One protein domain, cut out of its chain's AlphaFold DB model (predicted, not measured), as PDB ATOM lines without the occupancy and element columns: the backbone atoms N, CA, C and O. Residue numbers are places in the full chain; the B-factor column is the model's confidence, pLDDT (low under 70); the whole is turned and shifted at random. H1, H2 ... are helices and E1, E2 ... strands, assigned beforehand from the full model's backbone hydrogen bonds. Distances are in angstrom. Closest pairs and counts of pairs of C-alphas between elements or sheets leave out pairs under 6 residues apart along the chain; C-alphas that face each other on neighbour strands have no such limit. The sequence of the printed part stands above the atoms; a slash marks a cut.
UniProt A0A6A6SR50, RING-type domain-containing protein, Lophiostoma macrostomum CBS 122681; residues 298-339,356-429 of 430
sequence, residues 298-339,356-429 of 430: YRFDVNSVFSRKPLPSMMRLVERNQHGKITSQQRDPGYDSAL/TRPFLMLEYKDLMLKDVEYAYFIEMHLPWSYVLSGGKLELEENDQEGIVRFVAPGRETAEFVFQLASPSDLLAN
ATOM      1  N   TYR A 298     190.680 132.788 153.496       76.38
ATOM      2  CA  TYR A 298     191.061 132.327 154.826       76.38
ATOM      3  C   TYR A 298     189.839 131.729 155.501       76.38
ATOM      4  O   TYR A 298     188.855 132.426 155.729       76.38
ATOM      5  N   ARG A 299     189.903 130.438 155.829       80.69
ATOM      6  CA  ARG A 299     188.869 129.750 156.602       80.69
ATOM      7  C   ARG A 299     189.463 129.282 157.918       80.69
ATOM      8  O   ARG A 299     190.476 128.588 157.912       80.69
ATOM      9  N   PHE A 300     188.824 129.629 159.027       81.44
ATOM     10  CA  PHE A 300     189.240 129.176 160.351       81.44
ATOM     11  C   PHE A 300     188.045 128.721 161.182       81.44
ATOM     12  O   PHE A 300     186.935 129.237 161.036       81.44
ATOM     13  N   ASP A 301     188.285 127.719 162.026       82.56
ATOM     14  CA  ASP A 301     187.330 127.243 163.024       82.56
ATOM     15  C   ASP A 301     187.385 128.177 164.236       82.56
ATOM     16  O   ASP A 301     188.389 128.240 164.948       82.56
ATOM     17  N   VAL A 302     186.307 128.917 164.467       80.00
ATOM     18  CA  VAL A 302     186.181 129.877 165.566       80.00
ATOM     19  C   VAL A 302     186.354 129.178 166.909       80.00
ATOM     20  O   VAL A 302     186.992 129.742 167.792       80.00
ATOM     21  N   ASN A 303     185.882 127.937 167.056       80.38
ATOM     22  CA  ASN A 303     186.046 127.189 168.305       80.38
ATOM     23  C   ASN A 303     187.502 126.762 168.550       80.38
ATOM     24  O   ASN A 303     187.864 126.470 169.686       80.38
ATOM     25  N   SER A 304     188.332 126.709 167.502       83.81
ATOM     26  CA  SER A 304     189.770 126.432 167.629       83.81
ATOM     27  C   SER A 304     190.596 127.681 167.956       83.81
ATOM     28  O   SER A 304     191.702 127.567 168.479       83.81
ATOM     29  N   VAL A 305     190.062 128.865 167.643       84.19
ATOM     30  CA  VAL A 305     190.754 130.154 167.779       84.19
ATOM     31  C   VAL A 305     190.358 130.885 169.060       84.19
ATOM     32  O   VAL A 305     191.214 131.482 169.706       84.19
ATOM     33  N   PHE A 306     189.076 130.852 169.423       85.06
ATOM     34  CA  PHE A 306     188.526 131.592 170.555       85.06
ATOM     35  C   PHE A 306     188.138 130.638 171.681       85.06
ATOM     36  O   PHE A 306     187.551 129.580 171.462       85.06
ATOM     37  N   SER A 307     188.447 131.032 172.914       86.31
ATOM     38  CA  SER A 307     188.164 130.243 174.115       86.31
ATOM     39  C   SER A 307     186.674 130.206 174.468       86.31
ATOM     40  O   SER A 307     186.213 129.289 175.154       86.31
ATOM     41  N   ARG A 308     185.900 131.185 173.981       86.31
ATOM     42  CA  ARG A 308     184.450 131.283 174.178       86.31
ATOM     43  C   ARG A 308     183.691 131.160 172.873       86.31
ATOM     44  O   ARG A 308     184.169 131.528 171.804       86.31
ATOM     45  N   LYS A 309     182.460 130.661 172.986       82.88
ATOM     46  CA  LYS A 309     181.578 130.500 171.833       82.88
ATOM     47  C   LYS A 309     181.100 131.867 171.334       82.88
ATOM     48  O   LYS A 309     180.635 132.658 172.158       82.88
ATOM     49  N   PRO A 310     181.158 132.137 170.021       79.69
ATOM     50  CA  PRO A 310     180.566 133.340 169.451       79.69
ATOM     51  C   PRO A 310     179.041 133.329 169.626       79.69
ATOM     52  O   PRO A 310     178.406 132.276 169.548       79.69
ATOM     53  N   LEU A 311     178.457 134.509 169.839       78.56
ATOM     54  CA  LEU A 311     177.028 134.790 169.742       78.56
ATOM     55  C   LEU A 311     176.751 135.389 168.350       78.56
ATOM     56  O   LEU A 311     177.003 136.575 168.122       78.56
ATOM     57  N   PRO A 312     176.250 134.582 167.401       61.59
ATOM     58  CA  PRO A 312     176.180 134.950 165.985       61.59
ATOM     59  C   PRO A 312     175.254 136.124 165.688       61.59
ATOM     60  O   PRO A 312     175.499 136.899 164.772       61.59
ATOM     61  N   SER A 313     174.204 136.287 166.496       66.81
ATOM     62  CA  SER A 313     173.225 137.370 166.374       66.81
ATOM     63  C   SER A 313     173.813 138.765 166.611       66.81
ATOM     64  O   SER A 313     173.094 139.755 166.499       66.81
ATOM     65  N   MET A 314     175.097 138.869 166.972       70.25
ATOM     66  CA  MET A 314     175.728 140.112 167.415       70.25
ATOM     67  C   MET A 314     177.059 140.410 166.714       70.25
ATOM     68  O   MET A 314     177.917 141.100 167.270       70.25
ATOM     69  N   MET A 315     177.232 139.915 165.486       70.88
ATOM     70  CA  MET A 315     178.368 140.273 164.638       70.88
ATOM     71  C   MET A 315     178.205 141.688 164.062       70.88
ATOM     72  O   MET A 315     177.125 142.097 163.630       70.88
ATOM     73  N   ARG A 316     179.288 142.467 164.065       79.06
ATOM     74  CA  ARG A 316     179.350 143.805 163.467       79.06
ATOM     75  C   ARG A 316     180.665 144.014 162.724       79.06
ATOM     76  O   ARG A 316     181.725 143.588 163.181       79.06
ATOM     77  N   LEU A 317     180.586 144.731 161.607       76.69
ATOM     78  CA  LEU A 317     181.756 145.190 160.864       76.69
ATOM     79  C   LEU A 317     182.177 146.563 161.397       76.69
ATOM     80  O   LEU A 317     181.366 147.497 161.451       76.69
ATOM     81  N   VAL A 318     183.442 146.676 161.800       78.12
ATOM     82  CA  VAL A 318     184.061 147.915 162.277       78.12
ATOM     83  C   VAL A 318     185.221 148.259 161.347       78.12
ATOM     84  O   VAL A 318     186.189 147.515 161.231       78.12
ATOM     85  N   GLU A 319     185.137 149.406 160.686       76.94
ATOM     86  CA  GLU A 319     186.230 149.944 159.875       76.94
ATOM     87  C   GLU A 319     187.003 150.957 160.719       76.94
ATOM     88  O   GLU A 319     186.404 151.821 161.372       76.94
ATOM     89  N   ARG A 320     188.334 150.849 160.728       81.06
ATOM     90  CA  ARG A 320     189.218 151.809 161.396       81.06
ATOM     91  C   ARG A 320     190.221 152.381 160.413       81.06
ATOM     92  O   ARG A 320     190.804 151.658 159.609       81.06
ATOM     93  N   ASN A 321     190.480 153.678 160.538       81.31
ATOM     94  CA  ASN A 321     191.578 154.296 159.808       81.31
ATOM     95  C   ASN A 321     192.943 153.825 160.341       81.31
ATOM     96  O   ASN A 321     193.045 153.186 161.389       81.31
ATOM     97  N   GLN A 322     194.014 154.234 159.663       77.06
ATOM     98  CA  GLN A 322     195.408 153.963 160.046       77.06
ATOM     99  C   GLN A 322     195.809 154.410 161.473       77.06
ATOM    100  O   GLN A 322     196.874 154.038 161.955       77.06
ATOM    101  N   HIS A 323     194.987 155.218 162.156       79.94
ATOM    102  CA  HIS A 323     195.206 155.665 163.538       79.94
ATOM    103  C   HIS A 323     194.346 154.895 164.558       79.94
ATOM    104  O   HIS A 323     194.248 155.306 165.713       79.94
ATOM    105  N   GLY A 324     193.672 153.817 164.143       77.75
ATOM    106  CA  GLY A 324     192.796 153.011 164.999       77.75
ATOM    107  C   GLY A 324     191.451 153.671 165.333       77.75
ATOM    108  O   GLY A 324     190.670 153.127 166.123       77.75
ATOM    109  N   LYS A 325     191.137 154.831 164.742       83.81
ATOM    110  CA  LYS A 325     189.851 155.508 164.944       83.81
ATOM    111  C   LYS A 325     188.793 154.860 164.059       83.81
ATOM    112  O   LYS A 325     188.999 154.732 162.856       83.81
ATOM    113  N   ILE A 326     187.653 154.510 164.656       84.12
ATOM    114  CA  ILE A 326     186.497 153.959 163.939       84.12
ATOM    115  C   ILE A 326     186.008 154.989 162.911       84.12
ATOM    116  O   ILE A 326     185.658 156.113 163.279       84.12
ATOM    117  N   THR A 327     186.011 154.608 161.636       81.12
ATOM    118  CA  THR A 327     185.512 155.403 160.503       81.12
ATOM    119  C   THR A 327     184.111 154.976 160.087       81.12
ATOM    120  O   THR A 327     183.317 155.817 159.668       81.12
ATOM    121  N   SER A 328     183.778 153.698 160.265       80.12
ATOM    122  CA  SER A 328     182.444 153.155 160.025       80.12
ATOM    123  C   SER A 328     182.143 152.046 161.027       80.12
ATOM    124  O   SER A 328     183.001 151.221 161.336       80.12
ATOM    125  N   GLN A 329     180.912 152.011 161.531       80.88
ATOM    126  CA  GLN A 329     180.397 150.892 162.312       80.88
ATOM    127  C   GLN A 329     179.016 150.550 161.774       80.88
ATOM    128  O   GLN A 329     178.084 151.345 161.898       80.88
ATOM    129  N   GLN A 330     178.881 149.368 161.179       68.50
ATOM    130  CA  GLN A 330     177.589 148.869 160.733       68.50
ATOM    131  C   GLN A 330     177.206 147.677 161.607       68.50
ATOM    132  O   GLN A 330     177.881 146.647 161.614       68.50
ATOM    133  N   ARG A 331     176.118 147.830 162.369       62.72
ATOM    134  CA  ARG A 331     175.371 146.672 162.869       62.72
ATOM    135  C   ARG A 331     174.624 146.097 161.685       62.72
ATOM    136  O   ARG A 331     174.018 146.882 160.958       62.72
ATOM    137  N   ASP A 332     174.698 144.790 161.482       57.50
ATOM    138  CA  ASP A 332     173.944 144.135 160.421       57.50
ATOM    139  C   ASP A 332     172.438 144.408 160.623       57.50
ATOM    140  O   ASP A 332     171.857 143.925 161.597       57.50
ATOM    141  N   PRO A 333     171.785 145.227 159.774       42.78
ATOM    142  CA  PRO A 333     170.361 145.508 159.916       42.78
ATOM    143  C   PRO A 333     169.498 144.354 159.373       42.78
ATOM    144  O   PRO A 333     168.277 144.375 159.538       42.78
ATOM    145  N   GLY A 334     170.107 143.352 158.721       47.56
ATOM    146  CA  GLY A 334     169.413 142.232 158.084       47.56
ATOM    147  C   GLY A 334     168.938 141.139 159.044       47.56
ATOM    148  O   GLY A 334     168.061 140.359 158.675       47.56
ATOM    149  N   TYR A 335     169.454 141.095 160.275       44.09
ATOM    150  CA  TYR A 335     169.118 140.028 161.225       44.09
ATOM    151  C   TYR A 335     167.859 140.311 162.065       44.09
ATOM    152  O   TYR A 335     167.118 139.381 162.380       44.09
ATOM    153  N   ASP A 336     167.553 141.581 162.365       41.72
ATOM    154  CA  ASP A 336     166.399 141.950 163.211       41.72
ATOM    155  C   ASP A 336     165.036 141.804 162.504       41.72
ATOM    156  O   ASP A 336     163.999 141.745 163.160       41.72
ATOM    157  N   SER A 337     164.997 141.723 161.170       37.41
ATOM    158  CA  SER A 337     163.732 141.700 160.410       37.41
ATOM    159  C   SER A 337     163.370 140.339 159.805       37.41
ATOM    160  O   SER A 337     162.194 140.097 159.540       37.41
ATOM    161  N   ALA A 338     164.330 139.424 159.636       38.53
ATOM    162  CA  ALA A 338     164.087 138.127 158.996       38.53
ATOM    163  C   ALA A 338     163.706 136.989 159.967       38.53
ATOM    164  O   ALA A 338     163.214 135.957 159.518       38.53
ATOM    165  N   LEU A 339     163.892 137.160 161.285       38.31
ATOM    166  CA  LEU A 339     163.653 136.108 162.293       38.31
ATOM    167  C   LEU A 339     162.422 136.325 163.190       38.31
ATOM    168  O   LEU A 339     161.938 135.365 163.782       38.31
ATOM    169  N   THR A 356     178.017 141.771 150.801       37.31
ATOM    170  CA  THR A 356     179.002 142.364 149.881       37.31
ATOM    171  C   THR A 356     179.000 143.887 150.004       37.31
ATOM    172  O   THR A 356     177.938 144.512 150.030       37.31
ATOM    173  N   ARG A 357     180.188 144.509 150.076       42.38
ATOM    174  CA  ARG A 357     180.370 145.971 149.995       42.38
ATOM    175  C   ARG A 357     181.236 146.354 148.780       42.38
ATOM    176  O   ARG A 357     182.197 145.653 148.476       42.38
ATOM    177  N   PRO A 358     180.944 147.483 148.103       36.41
ATOM    178  CA  PRO A 358     181.625 147.870 146.861       36.41
ATOM    179  C   PRO A 358     183.016 148.508 147.033       36.41
ATOM    180  O   PRO A 358     183.788 148.503 146.082       36.41
ATOM    181  N   PHE A 359     183.369 149.044 148.209       36.28
ATOM    182  CA  PHE A 359     184.644 149.771 148.400       36.28
ATOM    183  C   PHE A 359     185.753 148.940 149.059       36.28
ATOM    184  O   PHE A 359     186.935 149.228 148.900       36.28
ATOM    185  N   LEU A 360     185.372 147.848 149.715       44.69
ATOM    186  CA  LEU A 360     186.246 146.779 150.168       44.69
ATOM    187  C   LEU A 360     185.561 145.501 149.702       44.69
ATOM    188  O   LEU A 360     184.614 145.061 150.346       44.69
ATOM    189  N   MET A 361     185.994 144.918 148.578       44.28
ATOM    190  CA  MET A 361     185.510 143.600 148.127       44.28
ATOM    191  C   MET A 361     186.046 142.473 149.030       44.28
ATOM    192  O   MET A 361     186.573 141.467 148.553       44.28
ATOM    193  N   LEU A 362     185.964 142.669 150.348       45.56
ATOM    194  CA  LEU A 362     185.905 141.587 151.305       45.56
ATOM    195  C   LEU A 362     184.518 140.980 151.154       45.56
ATOM    196  O   LEU A 362     183.539 141.454 151.729       45.56
ATOM    197  N   GLU A 363     184.431 139.963 150.309       45.59
ATOM    198  CA  GLU A 363     183.274 139.091 150.344       45.59
ATOM    199  C   GLU A 363     183.402 138.245 151.601       45.59
ATOM    200  O   GLU A 363     184.450 137.656 151.878       45.59
ATOM    201  N   TYR A 364     182.345 138.233 152.394       47.53
ATOM    202  CA  TYR A 364     182.263 137.373 153.552       47.53
ATOM    203  C   TYR A 364     181.114 136.406 153.338       47.53
ATOM    204  O   TYR A 364     179.980 136.812 153.053       47.53
ATOM    205  N   LYS A 365     181.430 135.119 153.463       44.12
ATOM    206  CA  LYS A 365     180.410 134.092 153.548       44.12
ATOM    207  C   LYS A 365     180.238 133.757 155.015       44.12
ATOM    208  O   LYS A 365     181.085 133.088 155.603       44.12
ATOM    209  N   ASP A 366     179.108 134.180 155.567       46.97
ATOM    210  CA  ASP A 366     178.640 133.723 156.871       46.97
ATOM    211  C   ASP A 366     178.173 132.264 156.739       46.97
ATOM    212  O   ASP A 366     176.989 131.934 156.757       46.97
ATOM    213  N   LEU A 367     179.118 131.350 156.513       42.47
ATOM    214  CA  LEU A 367     178.894 129.929 156.724       42.47
ATOM    215  C   LEU A 367     179.169 129.647 158.190       42.47
ATOM    216  O   LEU A 367     180.099 128.926 158.548       42.47
ATOM    217  N   MET A 368     178.240 130.084 159.033       46.81
ATOM    218  CA  MET A 368     177.935 129.270 160.190       46.81
ATOM    219  C   MET A 368     177.225 127.999 159.723       46.81
ATOM    220  O   MET A 368     176.032 127.788 159.947       46.81
ATOM    221  N   LEU A 369     177.968 127.140 159.028       43.16
ATOM    222  CA  LEU A 369     177.581 125.754 158.914       43.16
ATOM    223  C   LEU A 369     177.618 125.240 160.333       43.16
ATOM    224  O   LEU A 369     178.689 125.011 160.882       43.16
ATOM    225  N   LYS A 370     176.440 125.047 160.916       45.66
ATOM    226  CA  LYS A 370     176.293 124.035 161.941       45.66
ATOM    227  C   LYS A 370     176.623 122.718 161.243       45.66
ATOM    228  O   LYS A 370     175.738 122.058 160.705       45.66
ATOM    229  N   ASP A 371     177.915 122.408 161.153       47.41
ATOM    230  CA  ASP A 371     178.351 121.081 160.763       47.41
ATOM    231  C   ASP A 371     177.786 120.101 161.800       47.41
ATOM    232  O   ASP A 371     177.327 120.511 162.878       47.41
ATOM    233  N   VAL A 372     177.801 118.808 161.494       50.66
ATOM    234  CA  VAL A 372     177.216 117.750 162.341       50.66
ATOM    235  C   VAL A 372     177.752 117.802 163.797       50.66
ATOM    236  O   VAL A 372     177.122 117.274 164.712       50.66
ATOM    237  N   GLU A 373     178.849 118.537 164.029       56.16
ATOM    238  CA  GLU A 373     179.569 118.717 165.295       56.16
ATOM    239  C   GLU A 373     179.507 120.129 165.943       56.16
ATOM    240  O   GLU A 373     180.235 120.383 166.896       56.16
ATOM    241  N   TYR A 374     178.626 121.050 165.521       62.19
ATOM    242  CA  TYR A 374     178.484 122.402 166.131       62.19
ATOM    243  C   TYR A 374     179.722 123.324 166.004       62.19
ATOM    244  O   TYR A 374     179.906 124.237 166.819       62.19
ATOM    245  N   ALA A 375     180.567 123.113 164.993       64.88
ATOM    246  CA  ALA A 375     181.701 123.992 164.714       64.88
ATOM    247  C   ALA A 375     181.254 125.310 164.056       64.88
ATOM    248  O   ALA A 375     180.388 125.300 163.186       64.88
ATOM    249  N   TYR A 376     181.833 126.438 164.468       70.69
ATOM    250  CA  TYR A 376     181.598 127.741 163.839       70.69
ATOM    251  C   TYR A 376     182.792 128.074 162.955       70.69
ATOM    252  O   TYR A 376     183.925 127.989 163.417       70.69
ATOM    253  N   PHE A 377     182.562 128.473 161.706       73.06
ATOM    254  CA  PHE A 377     183.634 128.858 160.791       73.06
ATOM    255  C   PHE A 377     183.452 130.300 160.337       73.06
ATOM    256  O   PHE A 377     182.332 130.735 160.087       73.06
ATOM    257  N   ILE A 378     184.567 131.009 160.183       74.00
ATOM    258  CA  ILE A 378     184.613 132.310 159.512       74.00
ATOM    259  C   ILE A 378     185.430 132.115 158.232       74.00
ATOM    260  O   ILE A 378     186.558 131.617 158.274       74.00
ATOM    261  N   GLU A 379     184.836 132.462 157.088       76.06
ATOM    262  CA  GLU A 379     185.464 132.412 155.764       76.06
ATOM    263  C   GLU A 379     185.636 133.837 155.219       76.06
ATOM    264  O   GLU A 379     184.674 134.483 154.810       76.06
ATOM    265  N   MET A 380     186.871 134.340 155.223       75.44
ATOM    266  CA  MET A 380     187.226 135.674 154.740       75.44
ATOM    267  C   MET A 380     187.846 135.601 153.348       75.44
ATOM    268  O   MET A 380     188.870 134.942 153.160       75.44
ATOM    269  N   HIS A 381     187.298 136.348 152.393       74.62
ATOM    270  CA  HIS A 381     187.924 136.532 151.088       74.62
ATOM    271  C   HIS A 381     188.663 137.873 151.057       74.62
ATOM    272  O   HIS A 381     188.043 138.931 151.134       74.62
ATOM    273  N   LEU A 382     189.996 137.848 150.962       72.06
ATOM    274  CA  LEU A 382     190.803 139.073 150.935       72.06
ATOM    275  C   LEU A 382     191.183 139.448 149.506       72.06
ATOM    276  O   LEU A 382     191.701 138.594 148.802       72.06
ATOM    277  N   PRO A 383     191.037 140.707 149.059       73.44
ATOM    278  CA  PRO A 383     191.596 141.141 147.780       73.44
ATOM    279  C   PRO A 383     193.119 140.922 147.714       73.44
ATOM    280  O   PRO A 383     193.826 141.137 148.699       73.44
ATOM    281  N   TRP A 384     193.660 140.589 146.536       72.62
ATOM    282  CA  TRP A 384     195.113 140.433 146.345       72.62
ATOM    283  C   TRP A 384     195.916 141.665 146.777       72.62
ATOM    284  O   TRP A 384     197.008 141.531 147.320       72.62
ATOM    285  N   SER A 385     195.356 142.867 146.619       74.00
ATOM    286  CA  SER A 385     195.993 144.116 147.049       74.00
ATOM    287  C   SER A 385     196.237 144.191 148.563       74.00
ATOM    288  O   SER A 385     197.137 144.914 148.986       74.00
ATOM    289  N   TYR A 386     195.463 143.466 149.374       71.19
ATOM    290  CA  TYR A 386     195.653 143.356 150.819       71.19
ATOM    291  C   TYR A 386     196.744 142.337 151.160       71.19
ATOM    292  O   TYR A 386     197.607 142.608 151.989       71.19
ATOM    293  N   VAL A 387     196.786 141.206 150.461       73.19
ATOM    294  CA  VAL A 387     197.801 140.165 150.690       73.19
ATOM    295  C   VAL A 387     199.190 140.619 150.252       73.19
ATOM    296  O   VAL A 387     200.150 140.503 151.008       73.19
ATOM    297  N   LEU A 388     199.285 141.245 149.078       76.62
ATOM    298  CA  LEU A 388     200.540 141.774 148.537       76.62
ATOM    299  C   LEU A 388     201.112 142.938 149.357       76.62
ATOM    300  O   LEU A 388     202.292 143.250 149.233       76.62
ATOM    301  N   SER A 389     200.305 143.568 150.216       78.62
ATOM    302  CA  SER A 389     200.791 144.613 151.124       78.62
ATOM    303  C   SER A 389     201.617 144.071 152.300       78.62
ATOM    304  O   SER A 389     202.093 144.854 153.118       78.62
ATOM    305  N   GLY A 390     201.788 142.746 152.402       81.50
ATOM    306  CA  GLY A 390     202.434 142.110 153.552       81.50
ATOM    307  C   GLY A 390     201.566 142.166 154.808       81.50
ATOM    308  O   GLY A 390     202.084 142.143 155.924       81.50
ATOM    309  N   GLY A 391     200.249 142.300 154.631       81.62
ATOM    310  CA  GLY A 391     199.317 142.307 155.744       81.62
ATOM    311  C   GLY A 391     199.185 140.933 156.397       81.62
ATOM    312  O   GLY A 391     199.436 139.900 155.778       81.62
ATOM    313  N   LYS A 392     198.789 140.929 157.666       85.62
ATOM    314  CA  LYS A 392     198.614 139.727 158.481       85.62
ATOM    315  C   LYS A 392     197.224 139.690 159.096       85.62
ATOM    316  O   LYS A 392     196.655 140.728 159.433       85.62
ATOM    317  N   LEU A 393     196.696 138.484 159.257       85.38
ATOM    318  CA  LEU A 393     195.487 138.251 160.034       85.38
ATOM    319  C   LEU A 393     195.846 138.287 161.525       85.38
ATOM    320  O   LEU A 393     196.764 137.594 161.959       85.38
ATOM    321  N   GLU A 394     195.132 139.094 162.299       89.12
ATOM    322  CA  GLU A 394     195.220 139.136 163.753       89.12
ATOM    323  C   GLU A 394     193.880 138.718 164.359       89.12
ATOM    324  O   GLU A 394     192.809 139.108 163.886       89.12
ATOM    325  N   LEU A 395     193.967 137.911 165.411       90.44
ATOM    326  CA  LEU A 395     192.842 137.352 166.147       90.44
ATOM    327  C   LEU A 395     193.011 137.819 167.593       90.44
ATOM    328  O   LEU A 395     194.065 137.594 168.189       90.44
ATOM    329  N   GLU A 396     192.022 138.520 168.130       92.81
ATOM    330  CA  GLU A 396     192.059 139.084 169.478       92.81
ATOM    331  C   GLU A 396     190.772 138.721 170.216       92.81
ATOM    332  O   GLU A 396     189.677 138.860 169.679       92.81
ATOM    333  N   GLU A 397     190.898 138.248 171.452       92.62
ATOM    334  CA  GLU A 397     189.766 137.937 172.318       92.62
ATOM    335  C   GLU A 397     189.807 138.850 173.546       92.62
ATOM    336  O   GLU A 397     190.799 138.859 174.275       92.62
ATOM    337  N   ASN A 398     188.735 139.604 173.793       90.62
ATOM    338  CA  ASN A 398     188.550 140.386 175.018       90.62
ATOM    339  C   ASN A 398     187.329 139.884 175.796       90.62
ATOM    340  O   ASN A 398     186.548 139.107 175.261       90.62
ATOM    341  N   ASP A 399     187.113 140.349 177.029       86.75
ATOM    342  CA  ASP A 399     186.057 139.873 177.945       86.75
ATOM    343  C   ASP A 399     184.626 139.830 177.379       86.75
ATOM    344  O   ASP A 399     183.778 139.165 177.972       86.75
ATOM    345  N   GLN A 400     184.321 140.471 176.253       86.00
ATOM    346  CA  GLN A 400     182.980 140.453 175.658       86.00
ATOM    347  C   GLN A 400     182.968 140.141 174.161       86.00
ATOM    348  O   GLN A 400     181.915 139.796 173.628       86.00
ATOM    349  N   GLU A 401     184.099 140.263 173.471       90.31
ATOM    350  CA  GLU A 401     184.152 140.284 172.016       90.31
ATOM    351  C   GLU A 401     185.335 139.472 171.475       90.31
ATOM    352  O   GLU A 401     186.449 139.516 171.999       90.31
ATOM    353  N   GLY A 402     185.076 138.743 170.391       88.88
ATOM    354  CA  GLY A 402     186.092 138.186 169.512       88.88
ATOM    355  C   GLY A 402     186.290 139.135 168.339       88.88
ATOM    356  O   GLY A 402     185.322 139.603 167.733       88.88
ATOM    357  N   ILE A 403     187.546 139.453 168.050       89.56
ATOM    358  CA  ILE A 403     187.951 140.384 167.004       89.56
ATOM    359  C   ILE A 403     188.821 139.637 166.002       89.56
ATOM    360  O   ILE A 403     189.831 139.029 166.354       89.56
ATOM    361  N   VAL A 404     188.441 139.716 164.733       88.31
ATOM    362  CA  VAL A 404     189.231 139.228 163.604       88.31
ATOM    363  C   VAL A 404     189.550 140.429 162.734       88.31
ATOM    364  O   VAL A 404     188.642 141.055 162.190       88.31
ATOM    365  N   ARG A 405     190.826 140.771 162.579       87.06
ATOM    366  CA  ARG A 405     191.235 141.914 161.756       87.06
ATOM    367  C   ARG A 405     192.353 141.545 160.806       87.06
ATOM    368  O   ARG A 405     193.240 140.769 161.145       87.06
ATOM    369  N   PHE A 406     192.333 142.130 159.617       83.50
ATOM    370  CA  PHE A 406     193.471 142.056 158.712       83.50
ATOM    371  C   PHE A 406     194.243 143.372 158.764       83.50
ATOM    372  O   PHE A 406     193.710 144.432 158.429       83.50
ATOM    373  N   VAL A 407     195.498 143.302 159.203       83.00
ATOM    374  CA  VAL A 407     196.361 144.464 159.413       83.00
ATOM    375  C   VAL A 407     197.397 144.527 158.307       83.00
ATOM    376  O   VAL A 407     198.277 143.674 158.231       83.00
ATOM    377  N   ALA A 408     197.304 145.556 157.469       83.06
ATOM    378  CA  ALA A 408     198.259 145.857 156.411       83.06
ATOM    379  C   ALA A 408     199.072 147.119 156.764       83.06
ATOM    380  O   ALA A 408     198.476 148.114 157.187       83.06
ATOM    381  N   PRO A 409     200.410 147.126 156.591       81.81
ATOM    382  CA  PRO A 409     201.231 148.312 156.826       81.81
ATOM    383  C   PRO A 409     200.721 149.530 156.042       81.81
ATOM    384  O   PRO A 409     200.597 149.486 154.819       81.81
ATOM    385  N   GLY A 410     200.427 150.625 156.750       81.44
ATOM    386  CA  GLY A 410     200.008 151.892 156.138       81.44
ATOM    387  C   GLY A 410     198.618 151.882 155.494       81.44
ATOM    388  O   GLY A 410     198.350 152.727 154.643       81.44
ATOM    389  N   ARG A 411     197.737 150.938 155.854       77.75
ATOM    390  CA  ARG A 411     196.363 150.871 155.337       77.75
ATOM    391  C   ARG A 411     195.324 150.850 156.449       77.75
ATOM    392  O   ARG A 411     195.615 150.520 157.595       77.75
ATOM    393  N   GLU A 412     194.100 151.209 156.077       76.25
ATOM    394  CA  GLU A 412     192.927 151.042 156.930       76.25
ATOM    395  C   GLU A 412     192.686 149.558 157.219       76.25
ATOM    396  O   GLU A 412     192.842 148.695 156.346       76.25
ATOM    397  N   THR A 413     192.309 149.272 158.461       74.19
ATOM    398  CA  THR A 413     192.038 147.917 158.930       74.19
ATOM    399  C   THR A 413     190.537 147.684 158.949       74.19
ATOM    400  O   THR A 413     189.791 148.448 159.569       74.19
ATOM    401  N   ALA A 414     190.102 146.603 158.308       74.06
ATOM    402  CA  ALA A 414     188.762 146.068 158.501       74.06
ATOM    403  C   ALA A 414     188.797 145.087 159.681       74.06
ATOM    404  O   ALA A 414     189.590 144.139 159.676       74.06
ATOM    405  N   GLU A 415     187.960 145.337 160.688       84.06
ATOM    406  CA  GLU A 415     187.793 144.483 161.860       84.06
ATOM    407  C   GLU A 415     186.386 143.883 161.880       84.06
ATOM    408  O   GLU A 415     185.376 144.577 161.739       84.06
ATOM    409  N   PHE A 416     186.315 142.584 162.122       77.56
ATOM    410  CA  PHE A 416     185.085 141.884 162.437       77.56
ATOM    411  C   PHE A 416     185.020 141.697 163.938       77.56
ATOM    412  O   PHE A 416     185.930 141.119 164.525       77.56
ATOM    413  N   VAL A 417     183.948 142.190 164.544       83.75
ATOM    414  CA  VAL A 417     183.737 142.116 165.985       83.75
ATOM    415  C   VAL A 417     182.461 141.331 166.233       83.75
ATOM    416  O   VAL A 417     181.402 141.709 165.736       83.75
ATOM    417  N   PHE A 418     182.539 140.253 166.999       83.69
ATOM    418  CA  PHE A 418     181.372 139.473 167.410       83.69
ATOM    419  C   PHE A 418     181.363 139.311 168.921       83.69
ATOM    420  O   PHE A 418     182.417 139.229 169.546       83.69
ATOM    421  N   GLN A 419     180.174 139.276 169.520       84.38
ATOM    422  CA  GLN A 419     180.076 139.027 170.952       84.38
ATOM    423  C   GLN A 419     180.380 137.568 171.273       84.38
ATOM    424  O   GLN A 419     180.051 136.665 170.507       84.38
ATOM    425  N   LEU A 420     180.999 137.343 172.422       84.00
ATOM    426  CA  LEU A 420     181.277 136.022 172.963       84.00
ATOM    427  C   LEU A 420     180.287 135.735 174.084       84.00
ATOM    428  O   LEU A 420     180.009 136.610 174.903       84.00
ATOM    429  N   ALA A 421     179.773 134.509 174.138       82.38
ATOM    430  CA  ALA A 421     178.873 134.092 175.201       82.38
ATOM    431  C   ALA A 421     179.562 134.267 176.557       82.38
ATOM    432  O   ALA A 421     180.672 133.761 176.777       82.38
ATOM    433  N   SER A 422     178.903 134.966 177.481       82.19
ATOM    434  CA  SER A 422     179.367 134.984 178.860       82.19
ATOM    435  C   SER A 422     179.224 133.577 179.461       82.19
ATOM    436  O   SER A 422     178.372 132.791 179.025       82.19
ATOM    437  N   PRO A 423     180.012 133.227 180.493       75.56
ATOM    438  CA  PRO A 423     179.816 131.973 181.219       75.56
ATOM    439  C   PRO A 423     178.367 131.788 181.708       75.56
ATOM    440  O   PRO A 423     177.868 130.665 181.753       75.56
ATOM    441  N   SER A 424     177.681 132.891 182.017       77.44
ATOM    442  CA  SER A 424     176.278 132.930 182.437       77.44
ATOM    443  C   SER A 424     175.305 132.567 181.306       77.44
ATOM    444  O   SER A 424     174.340 131.842 181.546       77.44
ATOM    445  N   ASP A 425     175.579 132.989 180.066       73.69
ATOM    446  CA  ASP A 425     174.725 132.710 178.895       73.69
ATOM    447  C   ASP A 425     174.742 131.227 178.500       73.69
ATOM    448  O   ASP A 425     173.762 130.687 177.977       73.69
ATOM    449  N   LEU A 426     175.855 130.540 178.781       65.75
ATOM    450  CA  LEU A 426     175.994 129.097 178.564       65.75
ATOM    451  C   LEU A 426     175.237 128.265 179.608       65.75
ATOM    452  O   LEU A 426     174.875 127.123 179.322       65.75
ATOM    453  N   LEU A 427     175.005 128.816 180.802       68.75
ATOM    454  CA  LEU A 427     174.237 128.165 181.866       68.75
ATOM    455  C   LEU A 427     172.727 128.350 181.687       68.75
ATOM    456  O   LEU A 427     171.977 127.468 182.080       68.75
ATOM    457  N   ALA A 428     172.285 129.451 181.073       67.44
ATOM    458  CA  ALA A 428     170.869 129.720 180.817       67.44
ATOM    459  C   ALA A 428     170.267 128.890 179.661       67.44
ATOM    460  O   ALA A 428     169.048 128.794 179.553       67.44
ATOM    461  N   ASN A 429     171.109 128.304 178.800       54.28
ATOM    462  CA  ASN A 429     170.705 127.510 177.627       54.28
ATOM    463  C   ASN A 429     170.883 125.986 177.809       54.28
ATOM    464  O   ASN A 429     170.772 125.235 176.836       54.28
TER     465      ASN A 429
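AT A GLANCE: This is residues 298 to 339 and 356 to 429 of the 430 residues of the protein "RING-type domain-containing protein" of Lophiostoma macrostomum CBS 122681 (UniProt A0A6A6SR50). A twisted wall of five antiparallel strands has a small two-strand ribbon, E1 and E4, over part of one face, with a gap between them. The loose stretch of residues 356 to 376 lies on the far side of that ribbon, and the short helix H4 lies beyond one end of E7. The printed part has 116 residues, with four short helices and seven strands in the order E1 H1 E2 E3 H2 E4 H3 E5 E6 E7 H4. The large sheet runs E3 E2 E7 E6 E5, and the class is mixed, helices and strands. The whole is compact, with a radius of gyration of the C-alphas of 14.8 A, but only just elongated, spanning 44 by 29 by 26 A.

IN THESE COORDINATES: E1, residues 298 to 301, begins at C-alpha 298 (191.061, 132.327, 154.826). H1 is residues 302 to 305. E2, residues 310 to 320, is 21.9 A long and bends by 98 degrees at residue 313. E3 is residues 326 to 331, 13.3 A long, and H2 is residues 335 to 338. After the cut come E4, residues 377 to 381, 13.1 A long, and H3, residues 384 to 387. E5, residues 392 to 397, is 16.5 A long; E6, residues 401 to 407, 18.0 A; E7, residues 413 to 420, 21.3 A. H4, residues 423 to 428, ends at C-alpha 428 (170.869, 129.720, 180.817).

HOW THE PARTS SIT: E5, E6 and E7 form a meander, each strand the antiparallel neighbour of the one before. N 394 and O 405 of the hairpin E5 and E6 are 2.8 A apart, and N 416 and O 404 of the hairpin E6 and E7 2.8 A, both within hydrogen-bond range. E2 and E7 are antiparallel at 157 degrees, with N 316 and O 417 at 2.8 A. E2 and E3 form a hairpin, with N 319 and O 328 at 2.9 A; E3 and E5 are the edge strands. E1 and E4 are antiparallel at 172 degrees, with N 298 and O 380 at 2.8 A, and E4 is apart from E7. H1 and H3 only graze the large sheet, H2 is only just on it with 5 pairs of C-alphas within 10 A and only grazes it, and H4 is not on it. The closest C-alphas of H1 and E4 are those of Val 302 and Phe 377, 5.5 A apart. H1, H2 and H3 are too short for an O i to N i+4 pair; in H4 1 of 2 is within range.

THE WHOLE: The C-alphas farthest apart, those of Leu 388 and Ala 428, are 45.5 A apart. Residues 340 to 355 are not printed, and C-alphas 339 and 356 are 20.7 A apart across the cut. The links printed whole are tight. Residues 364 to 365 pair antiparallel with residues 379 to 380 of E4. The mean pLDDT of the printed part is 71.1; 36 residues are under 70, namely 312 to 313, 330 to 339, 356 to 375 and 426 to 429.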